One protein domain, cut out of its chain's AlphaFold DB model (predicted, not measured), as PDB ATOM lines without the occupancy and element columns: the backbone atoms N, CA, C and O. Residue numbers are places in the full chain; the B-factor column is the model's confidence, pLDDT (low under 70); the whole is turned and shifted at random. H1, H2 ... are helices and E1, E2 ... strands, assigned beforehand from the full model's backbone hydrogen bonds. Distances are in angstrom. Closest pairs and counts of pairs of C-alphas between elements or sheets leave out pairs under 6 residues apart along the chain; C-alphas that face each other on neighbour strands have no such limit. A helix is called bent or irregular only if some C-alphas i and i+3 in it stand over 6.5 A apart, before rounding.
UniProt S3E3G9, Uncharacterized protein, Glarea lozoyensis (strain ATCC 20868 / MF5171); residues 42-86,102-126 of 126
ATOM      1  N   LEU A  42     -41.000  -8.481 -30.987       84.31
ATOM      2  CA  LEU A  42     -40.886  -7.476 -29.929       84.31
ATOM      3  C   LEU A  42     -41.052  -6.094 -30.549       84.31
ATOM      4  O   LEU A  42     -40.266  -5.714 -31.416       84.31
ATOM      5  N   ILE A  43     -42.057  -5.360 -30.086       85.25
ATOM      6  CA  ILE A  43     -42.342  -4.003 -30.533       85.25
ATOM      7  C   ILE A  43     -41.988  -3.028 -29.426       85.25
ATOM      8  O   ILE A  43     -42.363  -3.231 -28.271       85.25
ATOM      9  N   TYR A  44     -41.307  -1.956 -29.782       84.25
ATOM     10  CA  TYR A  44     -41.139  -0.780 -28.957       84.25
ATOM     11  C   TYR A  44     -42.034   0.331 -29.496       84.25
ATOM     12  O   TYR A  44     -41.888   0.735 -30.644       84.25
ATOM     13  N   ASN A  45     -42.953   0.834 -28.679       84.25
ATOM     14  CA  ASN A  45     -43.768   1.987 -29.042       84.25
ATOM     15  C   ASN A  45     -43.066   3.263 -28.563       84.25
ATOM     16  O   ASN A  45     -42.909   3.483 -27.361       84.25
ATOM     17  N   SER A  46     -42.639   4.106 -29.497       76.69
ATOM     18  CA  SER A  46     -41.909   5.345 -29.235       76.69
ATOM     19  C   SER A  46     -42.758   6.419 -28.551       76.69
ATOM     20  O   SER A  46     -42.225   7.193 -27.750       76.69
ATOM     21  N   ALA A  47     -44.071   6.432 -28.797       78.75
ATOM     22  CA  ALA A  47     -45.001   7.378 -28.188       78.75
ATOM     23  C   ALA A  47     -45.218   7.078 -26.699       78.75
ATOM     24  O   ALA A  47     -45.171   7.987 -25.868       78.75
ATOM     25  N   THR A  48     -45.416   5.806 -26.341       81.81
ATOM     26  CA  THR A  48     -45.635   5.384 -24.944       81.81
ATOM     27  C   THR A  48     -44.352   4.996 -24.212       81.81
ATOM     28  O   THR A  48     -44.361   4.882 -22.988       81.81
ATOM     29  N   LYS A  49     -43.243   4.823 -24.942       78.81
ATOM     30  CA  LYS A  49     -41.961   4.284 -24.457       78.81
ATOM     31  C   LYS A  49     -42.087   2.887 -23.835       78.81
ATOM     32  O   LYS A  49     -41.303   2.543 -22.950       78.81
ATOM     33  N   ASP A  50     -43.050   2.098 -24.303       79.19
ATOM     34  CA  ASP A  50     -43.349   0.762 -23.787       79.19
ATOM     35  C   ASP A  50     -42.912  -0.344 -24.757       79.19
ATOM     36  O   ASP A  50     -42.835  -0.138 -25.971       79.19
ATOM     37  N   PHE A  51     -42.626  -1.527 -24.213       83.44
ATOM     38  CA  PHE A  51     -42.265  -2.711 -24.986       83.44
ATOM     39  C   PHE A  51     -43.386  -3.744 -24.930       83.44
ATOM     40  O   PHE A  51     -43.721  -4.254 -23.860       83.44
ATOM     41  N   LYS A  52     -43.883  -4.145 -26.098       85.00
ATOM     42  CA  LYS A  52     -44.921  -5.163 -26.230       85.00
ATOM     43  C   LYS A  52     -44.425  -6.318 -27.087       85.00
ATOM     44  O   LYS A  52     -44.058  -6.140 -28.245       85.00
ATOM     45  N   VAL A  53     -44.441  -7.522 -26.525       83.00
ATOM     46  CA  VAL A  53     -44.271  -8.752 -27.305       83.00
ATOM     47  C   VAL A  53     -45.625  -9.097 -27.905       83.00
ATOM     48  O   VAL A  53     -46.592  -9.276 -27.166       83.00
ATOM     49  N   ILE A  54     -45.693  -9.174 -29.226       81.81
ATOM     50  CA  ILE A  54     -46.921  -9.491 -29.955       81.81
ATOM     51  C   ILE A  54     -46.710 -10.700 -30.856       81.81
ATOM     52  O   ILE A  54     -45.582 -11.044 -31.212       81.81
ATOM     53  N   SER A  55     -47.796 -11.367 -31.219       84.44
ATOM     54  CA  SER A  55     -47.778 -12.413 -32.241       84.44
ATOM     55  C   SER A  55     -47.551 -11.836 -33.645       84.44
ATOM     56  O   SER A  55     -47.796 -10.659 -33.897       84.44
ATOM     57  N   GLU A  56     -47.114 -12.673 -34.587       82.38
ATOM     58  CA  GLU A  56     -46.982 -12.287 -35.999       82.38
ATOM     59  C   GLU A  56     -48.306 -11.777 -36.597       82.38
ATOM     60  O   GLU A  56     -48.312 -10.838 -37.383       82.38
ATOM     61  N   GLU A  57     -49.446 -12.336 -36.180       84.31
ATOM     62  CA  GLU A  57     -50.766 -11.872 -36.618       84.31
ATOM     63  C   GLU A  57     -51.079 -10.459 -36.107       84.31
ATOM     64  O   GLU A  57     -51.533  -9.613 -36.875       84.31
ATOM     65  N   GLU A  58     -50.817 -10.181 -34.827       83.25
ATOM     66  CA  GLU A  58     -50.956  -8.830 -34.269       83.25
ATOM     67  C   GLU A  58     -50.022  -7.839 -34.963       83.25
ATOM     68  O   GLU A  58     -50.413  -6.699 -35.198       83.25
ATOM     69  N   PHE A  59     -48.816  -8.281 -35.321       81.44
ATOM     70  CA  PHE A  59     -47.850  -7.472 -36.049       81.44
ATOM     71  C   PHE A  59     -48.359  -7.097 -37.443       81.44
ATOM     72  O   PHE A  59     -48.349  -5.925 -37.805       81.44
ATOM     73  N   ASN A  60     -48.894  -8.065 -38.188       82.12
ATOM     74  CA  ASN A  60     -49.465  -7.839 -39.520       82.12
ATOM     75  C   ASN A  60     -50.742  -6.975 -39.500       82.12
ATOM     76  O   ASN A  60     -51.167  -6.488 -40.546       82.12
ATOM     77  N   ARG A  61     -51.370  -6.791 -38.330       81.31
ATOM     78  CA  ARG A  61     -52.522  -5.894 -38.126       81.31
ATOM     79  C   ARG A  61     -52.124  -4.461 -37.766       81.31
ATOM     80  O   ARG A  61     -53.012  -3.617 -37.638       81.31
ATOM     81  N   LEU A  62     -50.835  -4.174 -37.568       77.00
ATOM     82  CA  LEU A  62     -50.383  -2.818 -37.276       77.00
ATOM     83  C   LEU A  62     -50.610  -1.919 -38.507       77.00
ATOM     84  O   LEU A  62     -50.229  -2.291 -39.614       77.00
ATOM     85  N   PRO A  63     -51.240  -0.743 -38.338       66.31
ATOM     86  CA  PRO A  63     -51.602   0.136 -39.454       66.31
ATOM     87  C   PRO A  63     -50.393   0.824 -40.108       66.31
ATOM     88  O   PRO A  63     -50.529   1.412 -41.178       66.31
ATOM     89  N   THR A  64     -49.224   0.778 -39.467       68.69
ATOM     90  CA  THR A  64     -47.974   1.398 -39.912       68.69
ATOM     91  C   THR A  64     -46.898   0.335 -40.080       68.69
ATOM     92  O   THR A  64     -46.858  -0.625 -39.314       68.69
ATOM     93  N   THR A  65     -46.021   0.501 -41.074       72.75
ATOM     94  CA  THR A  65     -44.820  -0.328 -41.225       72.75
ATOM     95  C   THR A  65     -43.825   0.073 -40.134       72.75
ATOM     96  O   THR A  65     -43.330   1.197 -40.180       72.75
ATOM     97  N   PRO A  66     -43.556  -0.783 -39.136       74.56
ATOM     98  CA  PRO A  66     -42.609  -0.449 -38.085       74.56
ATOM     99  C   PRO A  66     -41.175  -0.471 -38.606       74.56
ATOM    100  O   PRO A  66     -40.821  -1.310 -39.438       74.56
ATOM    101  N   ASP A  67     -40.336   0.396 -38.049       74.38
ATOM    102  CA  ASP A  67     -38.905   0.394 -38.332       74.38
ATOM    103  C   ASP A  67     -38.245  -0.839 -37.705       74.38
ATOM    104  O   ASP A  67     -38.373  -1.100 -36.507       74.38
ATOM    105  N   GLU A  68     -37.518  -1.607 -38.513       73.12
ATOM    106  CA  GLU A  68     -36.769  -2.773 -38.049       73.12
ATOM    107  C   GLU A  68     -35.400  -2.364 -37.518       73.12
ATOM    108  O   GLU A  68     -34.543  -1.869 -38.254       73.12
ATOM    109  N   VAL A  69     -35.154  -2.641 -36.241       69.12
ATOM    110  CA  VAL A  69     -33.842  -2.451 -35.631       69.12
ATOM    111  C   VAL A  69     -33.265  -3.797 -35.232       69.12
ATOM    112  O   VAL A  69     -33.830  -4.546 -34.430       69.12
ATOM    113  N   ASN A  70     -32.099  -4.107 -35.793       67.19
ATOM    114  CA  ASN A  70     -31.381  -5.327 -35.464       67.19
ATOM    115  C   ASN A  70     -30.797  -5.229 -34.054       67.19
ATOM    116  O   ASN A  70     -30.031  -4.325 -33.722       67.19
ATOM    117  N   PHE A  71     -31.169  -6.195 -33.228       64.88
ATOM    118  CA  PHE A  71     -30.762  -6.334 -31.848       64.88
ATOM    119  C   PHE A  71     -29.860  -7.565 -31.689       64.88
ATOM    120  O   PHE A  71     -30.164  -8.648 -32.183       64.88
ATOM    121  N   ILE A  72     -28.742  -7.418 -30.969       62.47
ATOM    122  CA  ILE A  72     -27.832  -8.533 -30.679       62.47
ATOM    123  C   ILE A  72     -28.142  -9.087 -29.277       62.47
ATOM    124  O   ILE A  72     -27.731  -8.471 -28.283       62.47
ATOM    125  N   PRO A  73     -28.825 -10.242 -29.159       55.16
ATOM    126  CA  PRO A  73     -29.062 -10.881 -27.868       55.16
ATOM    127  C   PRO A  73     -27.746 -11.322 -27.204       55.16
ATOM    128  O   PRO A  73     -26.812 -11.759 -27.872       55.16
ATOM    129  N   GLY A  74     -27.656 -11.196 -25.871       49.16
ATOM    130  CA  GLY A  74     -26.542 -11.729 -25.065       49.16
ATOM    131  C   GLY A  74     -25.557 -10.711 -24.468       49.16
ATOM    132  O   GLY A  74     -24.741 -11.083 -23.623       49.16
ATOM    133  N   LYS A  75     -25.632  -9.417 -24.809       55.06
ATOM    134  CA  LYS A  75     -24.881  -8.375 -24.079       55.06
ATOM    135  C   LYS A  75     -25.690  -7.878 -22.874       55.06
ATOM    136  O   LYS A  75     -26.888  -7.634 -22.973       55.06
ATOM    137  N   LYS A  76     -25.027  -7.711 -21.717       44.00
ATOM    138  CA  LYS A  76     -25.606  -7.262 -20.424       44.00
ATOM    139  C   LYS A  76     -26.281  -5.880 -20.464       44.00
ATOM    140  O   LYS A  76     -26.834  -5.460 -19.452       44.00
ATOM    141  N   SER A  77     -26.277  -5.208 -21.604       45.78
ATOM    142  CA  SER A  77     -27.071  -4.038 -21.949       45.78
ATOM    143  C   SER A  77     -27.418  -4.162 -23.429       45.78
ATOM    144  O   SER A  77     -26.556  -4.340 -24.290       45.78
ATOM    145  N   ALA A  78     -28.710  -4.129 -23.706       53.47
ATOM    146  CA  ALA A  78     -29.252  -4.161 -25.044       53.47
ATOM    147  C   ALA A  78     -29.485  -2.715 -25.470       53.47
ATOM    148  O   ALA A  78     -30.582  -2.191 -25.304       53.47
ATOM    149  N   ASN A  79     -28.418  -2.047 -25.901       55.81
ATOM    150  CA  ASN A  79     -28.526  -0.724 -26.496       55.81
ATOM    151  C   ASN A  79     -29.064  -0.916 -27.913       55.81
ATOM    152  O   ASN A  79     -28.348  -1.416 -28.778       55.81
ATOM    153  N   ILE A  80     -30.333  -0.586 -28.124       59.69
ATOM    154  CA  ILE A  80     -30.939  -0.580 -29.454       59.69
ATOM    155  C   ILE A  80     -30.725   0.820 -30.018       59.69
ATOM    156  O   ILE A  80     -31.218   1.796 -29.451       59.69
ATOM    157  N   GLU A  81     -29.943   0.924 -31.090       56.78
ATOM    158  CA  GLU A  81     -29.761   2.181 -31.812       56.78
ATOM    159  C   GLU A  81     -30.939   2.365 -32.762       56.78
ATOM    160  O   GLU A  81     -31.004   1.727 -33.809       56.78
ATOM    161  N   VAL A  82     -31.882   3.226 -32.394       58.84
ATOM    162  CA  VAL A  82     -32.968   3.589 -33.305       58.84
ATOM    163  C   VAL A  82     -32.476   4.713 -34.210       58.84
ATOM    164  O   VAL A  82     -31.874   5.671 -33.692       58.84
ATOM    165  N   PRO A  83     -32.695   4.631 -35.539       56.06
ATOM    166  CA  PRO A  83     -32.492   5.781 -36.405       56.06
ATOM    167  C   PRO A  83     -33.337   6.929 -35.845       56.06
ATOM    168  O   PRO A  83     -34.551   6.811 -35.698       56.06
ATOM    169  N   GLY A  84     -32.680   8.011 -35.417       52.16
ATOM    170  CA  GLY A  84     -33.387   9.197 -34.942       52.16
ATOM    171  C   GLY A  84     -34.384   9.635 -36.012       52.16
ATOM    172  O   GLY A  84     -34.042   9.533 -37.187       52.16
ATOM    173  N   SER A  85     -35.592  10.033 -35.582       51.91
ATOM    174  CA  SER A  85     -36.727  10.444 -36.419       51.91
ATOM    175  C   SER A  85     -36.292  10.857 -37.816       51.91
ATOM    176  O   SER A  85     -35.538  11.817 -37.964       51.91
ATOM    177  N   PHE A  86     -36.791  10.146 -38.826       47.88
ATOM    178  CA  PHE A  86     -36.757  10.610 -40.203       47.88
ATOM    179  C   PHE A  86     -37.671  11.841 -40.300       47.88
ATOM    180  O   PHE A  86     -38.797  11.776 -40.785       47.88
ATOM    181  N   ARG A 102     -28.421   9.228 -32.985       52.50
ATOM    182  CA  ARG A 102     -28.830   7.847 -32.708       52.50
ATOM    183  C   ARG A 102     -29.387   7.816 -31.289       52.50
ATOM    184  O   ARG A 102     -28.678   8.146 -30.337       52.50
ATOM    185  N   LYS A 103     -30.670   7.485 -31.145       59.16
ATOM    186  CA  LYS A 103     -31.293   7.352 -29.827       59.16
ATOM    187  C   LYS A 103     -31.057   5.930 -29.346       59.16
ATOM    188  O   LYS A 103     -31.515   4.977 -29.971       59.16
ATOM    189  N   THR A 104     -30.343   5.799 -28.233       62.34
ATOM    190  CA  THR A 104     -30.150   4.513 -27.562       62.34
ATOM    191  C   THR A 104     -31.373   4.195 -26.718       62.34
ATOM    192  O   THR A 104     -31.674   4.914 -25.764       62.34
ATOM    193  N   ILE A 105     -32.060   3.102 -27.035       67.31
ATOM    194  CA  ILE A 105     -33.148   2.576 -26.213       67.31
ATOM    195  C   ILE A 105     -32.609   1.436 -25.367       67.31
ATOM    196  O   ILE A 105     -31.994   0.499 -25.876       67.31
ATOM    197  N   HIS A 106     -32.854   1.523 -24.064       67.50
ATOM    198  CA  HIS A 106     -32.469   0.492 -23.119       67.50
ATOM    199  C   HIS A 106     -33.597  -0.531 -22.966       67.50
ATOM    200  O   HIS A 106     -34.670  -0.199 -22.457       67.50
ATOM    201  N   VAL A 107     -33.355  -1.785 -23.356       72.56
ATOM    202  CA  VAL A 107     -34.332  -2.860 -23.127       72.56
ATOM    203  C   VAL A 107     -34.384  -3.220 -21.636       72.56
ATOM    204  O   VAL A 107     -33.342  -3.520 -21.035       72.56
ATOM    205  N   PRO A 108     -35.576  -3.234 -21.018       74.31
ATOM    206  CA  PRO A 108     -35.752  -3.658 -19.639       74.31
ATOM    207  C   PRO A 108     -35.198  -5.060 -19.346       74.31
ATOM    208  O   PRO A 108     -35.335  -5.991 -20.138       74.31
ATOM    209  N   VAL A 109     -34.618  -5.241 -18.154       70.38
ATOM    210  CA  VAL A 109     -34.009  -6.520 -17.731       70.38
ATOM    211  C   VAL A 109     -35.027  -7.666 -17.717       70.38
ATOM    212  O   VAL A 109     -34.678  -8.792 -18.061       70.38
ATOM    213  N   TRP A 110     -36.288  -7.378 -17.386       70.81
ATOM    214  CA  TRP A 110     -37.364  -8.369 -17.336       70.81
ATOM    215  C   TRP A 110     -37.740  -8.941 -18.714       70.81
ATOM    216  O   TRP A 110     -38.280 -10.042 -18.779       70.81
ATOM    217  N   LEU A 111     -37.400  -8.255 -19.813       75.50
ATOM    218  CA  LEU A 111     -37.617  -8.748 -21.180       75.50
ATOM    219  C   LEU A 111     -36.511  -9.678 -21.677       75.50
ATOM    220  O   LEU A 111     -36.716 -10.389 -22.657       75.50
ATOM    221  N   ARG A 112     -35.356  -9.726 -21.004       70.81
ATOM    222  CA  ARG A 112     -34.241 -10.609 -21.382       70.81
ATOM    223  C   ARG A 112     -34.616 -12.084 -21.491       70.81
ATOM    224  O   ARG A 112     -34.310 -12.649 -22.535       70.81
ATOM    225  N   PRO A 113     -35.269 -12.716 -20.491       72.50
ATOM    226  CA  PRO A 113     -35.643 -14.120 -20.616       72.50
ATOM    227  C   PRO A 113     -36.565 -14.340 -21.814       72.50
ATOM    228  O   PRO A 113     -36.395 -15.315 -22.525       72.50
ATOM    229  N   VAL A 114     -37.480 -13.412 -22.103       72.81
ATOM    230  CA  VAL A 114     -38.386 -13.535 -23.251       72.81
ATOM    231  C   VAL A 114     -37.621 -13.433 -24.568       72.81
ATOM    232  O   VAL A 114     -37.799 -14.270 -25.444       72.81
ATOM    233  N   ILE A 115     -36.724 -12.455 -24.693       75.12
ATOM    234  CA  ILE A 115     -35.888 -12.267 -25.884       75.12
ATOM    235  C   ILE A 115     -34.984 -13.477 -26.135       75.12
ATOM    236  O   ILE A 115     -34.835 -13.907 -27.275       75.12
ATOM    237  N   GLU A 116     -34.402 -14.043 -25.079       72.06
ATOM    238  CA  GLU A 116     -33.524 -15.210 -25.168       72.06
ATOM    239  C   GLU A 116     -34.307 -16.492 -25.481       72.06
ATOM    240  O   GLU A 116     -33.922 -17.256 -26.366       72.06
ATOM    241  N   TRP A 117     -35.441 -16.713 -24.812       69.75
ATOM    242  CA  TRP A 117     -36.267 -17.909 -24.995       69.75
ATOM    243  C   TRP A 117     -36.965 -17.940 -26.353       69.75
ATOM    244  O   TRP A 117     -37.085 -19.007 -26.958       69.75
ATOM    245  N   GLU A 118     -37.414 -16.782 -26.831       69.19
ATOM    246  CA  GLU A 118     -38.100 -16.630 -28.117       69.19
ATOM    247  C   GLU A 118     -37.110 -16.329 -29.264       69.19
ATOM    248  O   GLU A 118     -37.527 -16.215 -30.413       69.19
ATOM    249  N   ASN A 119     -35.800 -16.250 -28.977       70.81
ATOM    250  CA  ASN A 119     -34.721 -15.958 -29.929       70.81
ATOM    251  C   ASN A 119     -34.976 -14.693 -30.776       70.81
ATOM    252  O   ASN A 119     -34.853 -14.702 -32.003       70.81
ATOM    253  N   ILE A 120     -35.370 -13.602 -30.114       71.75
ATOM    254  CA  ILE A 120     -35.713 -12.334 -30.764       71.75
ATOM    255  C   ILE A 120     -34.430 -11.547 -31.053       71.75
ATOM    256  O   ILE A 120     -33.760 -11.058 -30.145       71.75
ATOM    257  N   THR A 121     -34.104 -11.392 -32.334       71.44
ATOM    258  CA  THR A 121     -32.937 -10.627 -32.818       71.44
ATOM    259  C   THR A 121     -33.314  -9.296 -33.460       71.44
ATOM    260  O   THR A 121     -32.444  -8.548 -33.887       71.44
ATOM    261  N   THR A 122     -34.603  -8.992 -33.572       72.50
ATOM    262  CA  THR A 122     -35.090  -7.789 -34.249       72.50
ATOM    263  C   THR A 122     -36.171  -7.161 -33.393       72.50
ATOM    264  O   THR A 122     -37.107  -7.842 -32.965       72.50
ATOM    265  N   VAL A 123     -36.013  -5.871 -33.117       79.00
ATOM    266  CA  VAL A 123     -36.998  -5.061 -32.410       79.00
ATOM    267  C   VAL A 123     -37.596  -4.090 -33.400       79.00
ATOM    268  O   VAL A 123     -36.883  -3.391 -34.111       79.00
ATOM    269  N   TYR A 124     -38.913  -4.072 -33.433       81.50
ATOM    270  CA  TYR A 124     -39.684  -3.219 -34.313       81.50
ATOM    271  C   TYR A 124     -40.073  -1.962 -33.554       81.50
ATOM    272  O   TYR A 124     -40.561  -2.061 -32.430       81.50
ATOM    273  N   VAL A 125     -39.855  -0.791 -34.132       79.50
ATOM    274  CA  VAL A 125     -40.191   0.487 -33.507       79.50
ATOM    275  C   VAL A 125     -41.437   1.058 -34.176       79.50
ATOM    276  O   VAL A 125     -41.484   1.173 -35.398       79.50
ATOM    277  N   LEU A 126     -42.447   1.371 -33.363       77.00
ATOM    278  CA  LEU A 126     -43.675   2.068 -33.755       77.00
ATOM    279  C   LEU A 126     -43.693   3.508 -33.252       77.00
ATOM    280  O   LEU A 126     -43.144   3.767 -32.154       77.00
TER     281      LEU A 126
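AT A GLANCE: This is residues 42 to 86 and 102 to 126 of the 126 residues of an uncharacterized protein of Glarea lozoyensis (strain ATCC 20868 / MF5171) (UniProt S3E3G9). A small twisted four-stranded sheet makes the core, and a two-stranded ribbon, E4 and E5, packs by E4 on its E3 end. Two short helices, H1 and H2, lie farther out from the core. The 70 printed residues hold six named strands and two named helices, in the order E1 E2 H1 E3 E4 E5 H2 E6; the sheet, E2 E1 E6 E3, is mixed, the ribbon antiparallel and the class mixed. The whole is compact, with a radius of gyration of the C-alphas of 11.6 A and spans of 32, 28 and 19 A.

HOW THE PARTS SIT: E1, residues 42 to 45, and E2, residues 50 to 54, form an antiparallel hairpin, with N 43 and O 52 2.8 A apart. H1, residues 56 to 60, is only just on the sheet, with 5 pairs of C-alphas within 10 A, and only grazes it. E2, H1 and E3, residues 67 to 70, make a split strand-helix-strand unit, two strands of one sheet that are not neighbours, with a helix between them along the chain and E1 and E6 between them in the sheet; its crossover is right-handed. E4, residues 79 to 82, and E5, residues 103 to 106, are antiparallel neighbours, with N 105 and O 80 2.9 A apart. The closest C-alphas of E3 and E4, Val 69 and Val 82, are 6.5 A apart. H2, residues 109 to 117, only grazes the sheet. E6, residues 122 to 125, is parallel to E1, with N 44 and O 124 2.8 A apart, and antiparallel to E3, with N 69 and O 123 2.8 A apart. Every O i to N i+4 pair is within hydrogen-bond range in H1, and 3 of 5 in H2.

IN THESE COORDINATES: E1 begins at C-alpha 42, (-40.886, -7.476, -29.929), and E6 ends at C-alpha 125, (-40.191, 0.487, -33.507). E2 is 12.5 A long and H2 13.7 A; H2 is irregular, only just, with C-alphas 110 and 113 6.8 A apart.

THE WHOLE: Residues 87 to 101 are not printed, and C-alphas 86 and 102 are 11.3 A apart. No link printed whole is long. Mean pLDDT of the printed part is 70.5, with 27 residues under 70, among them 69 to 86.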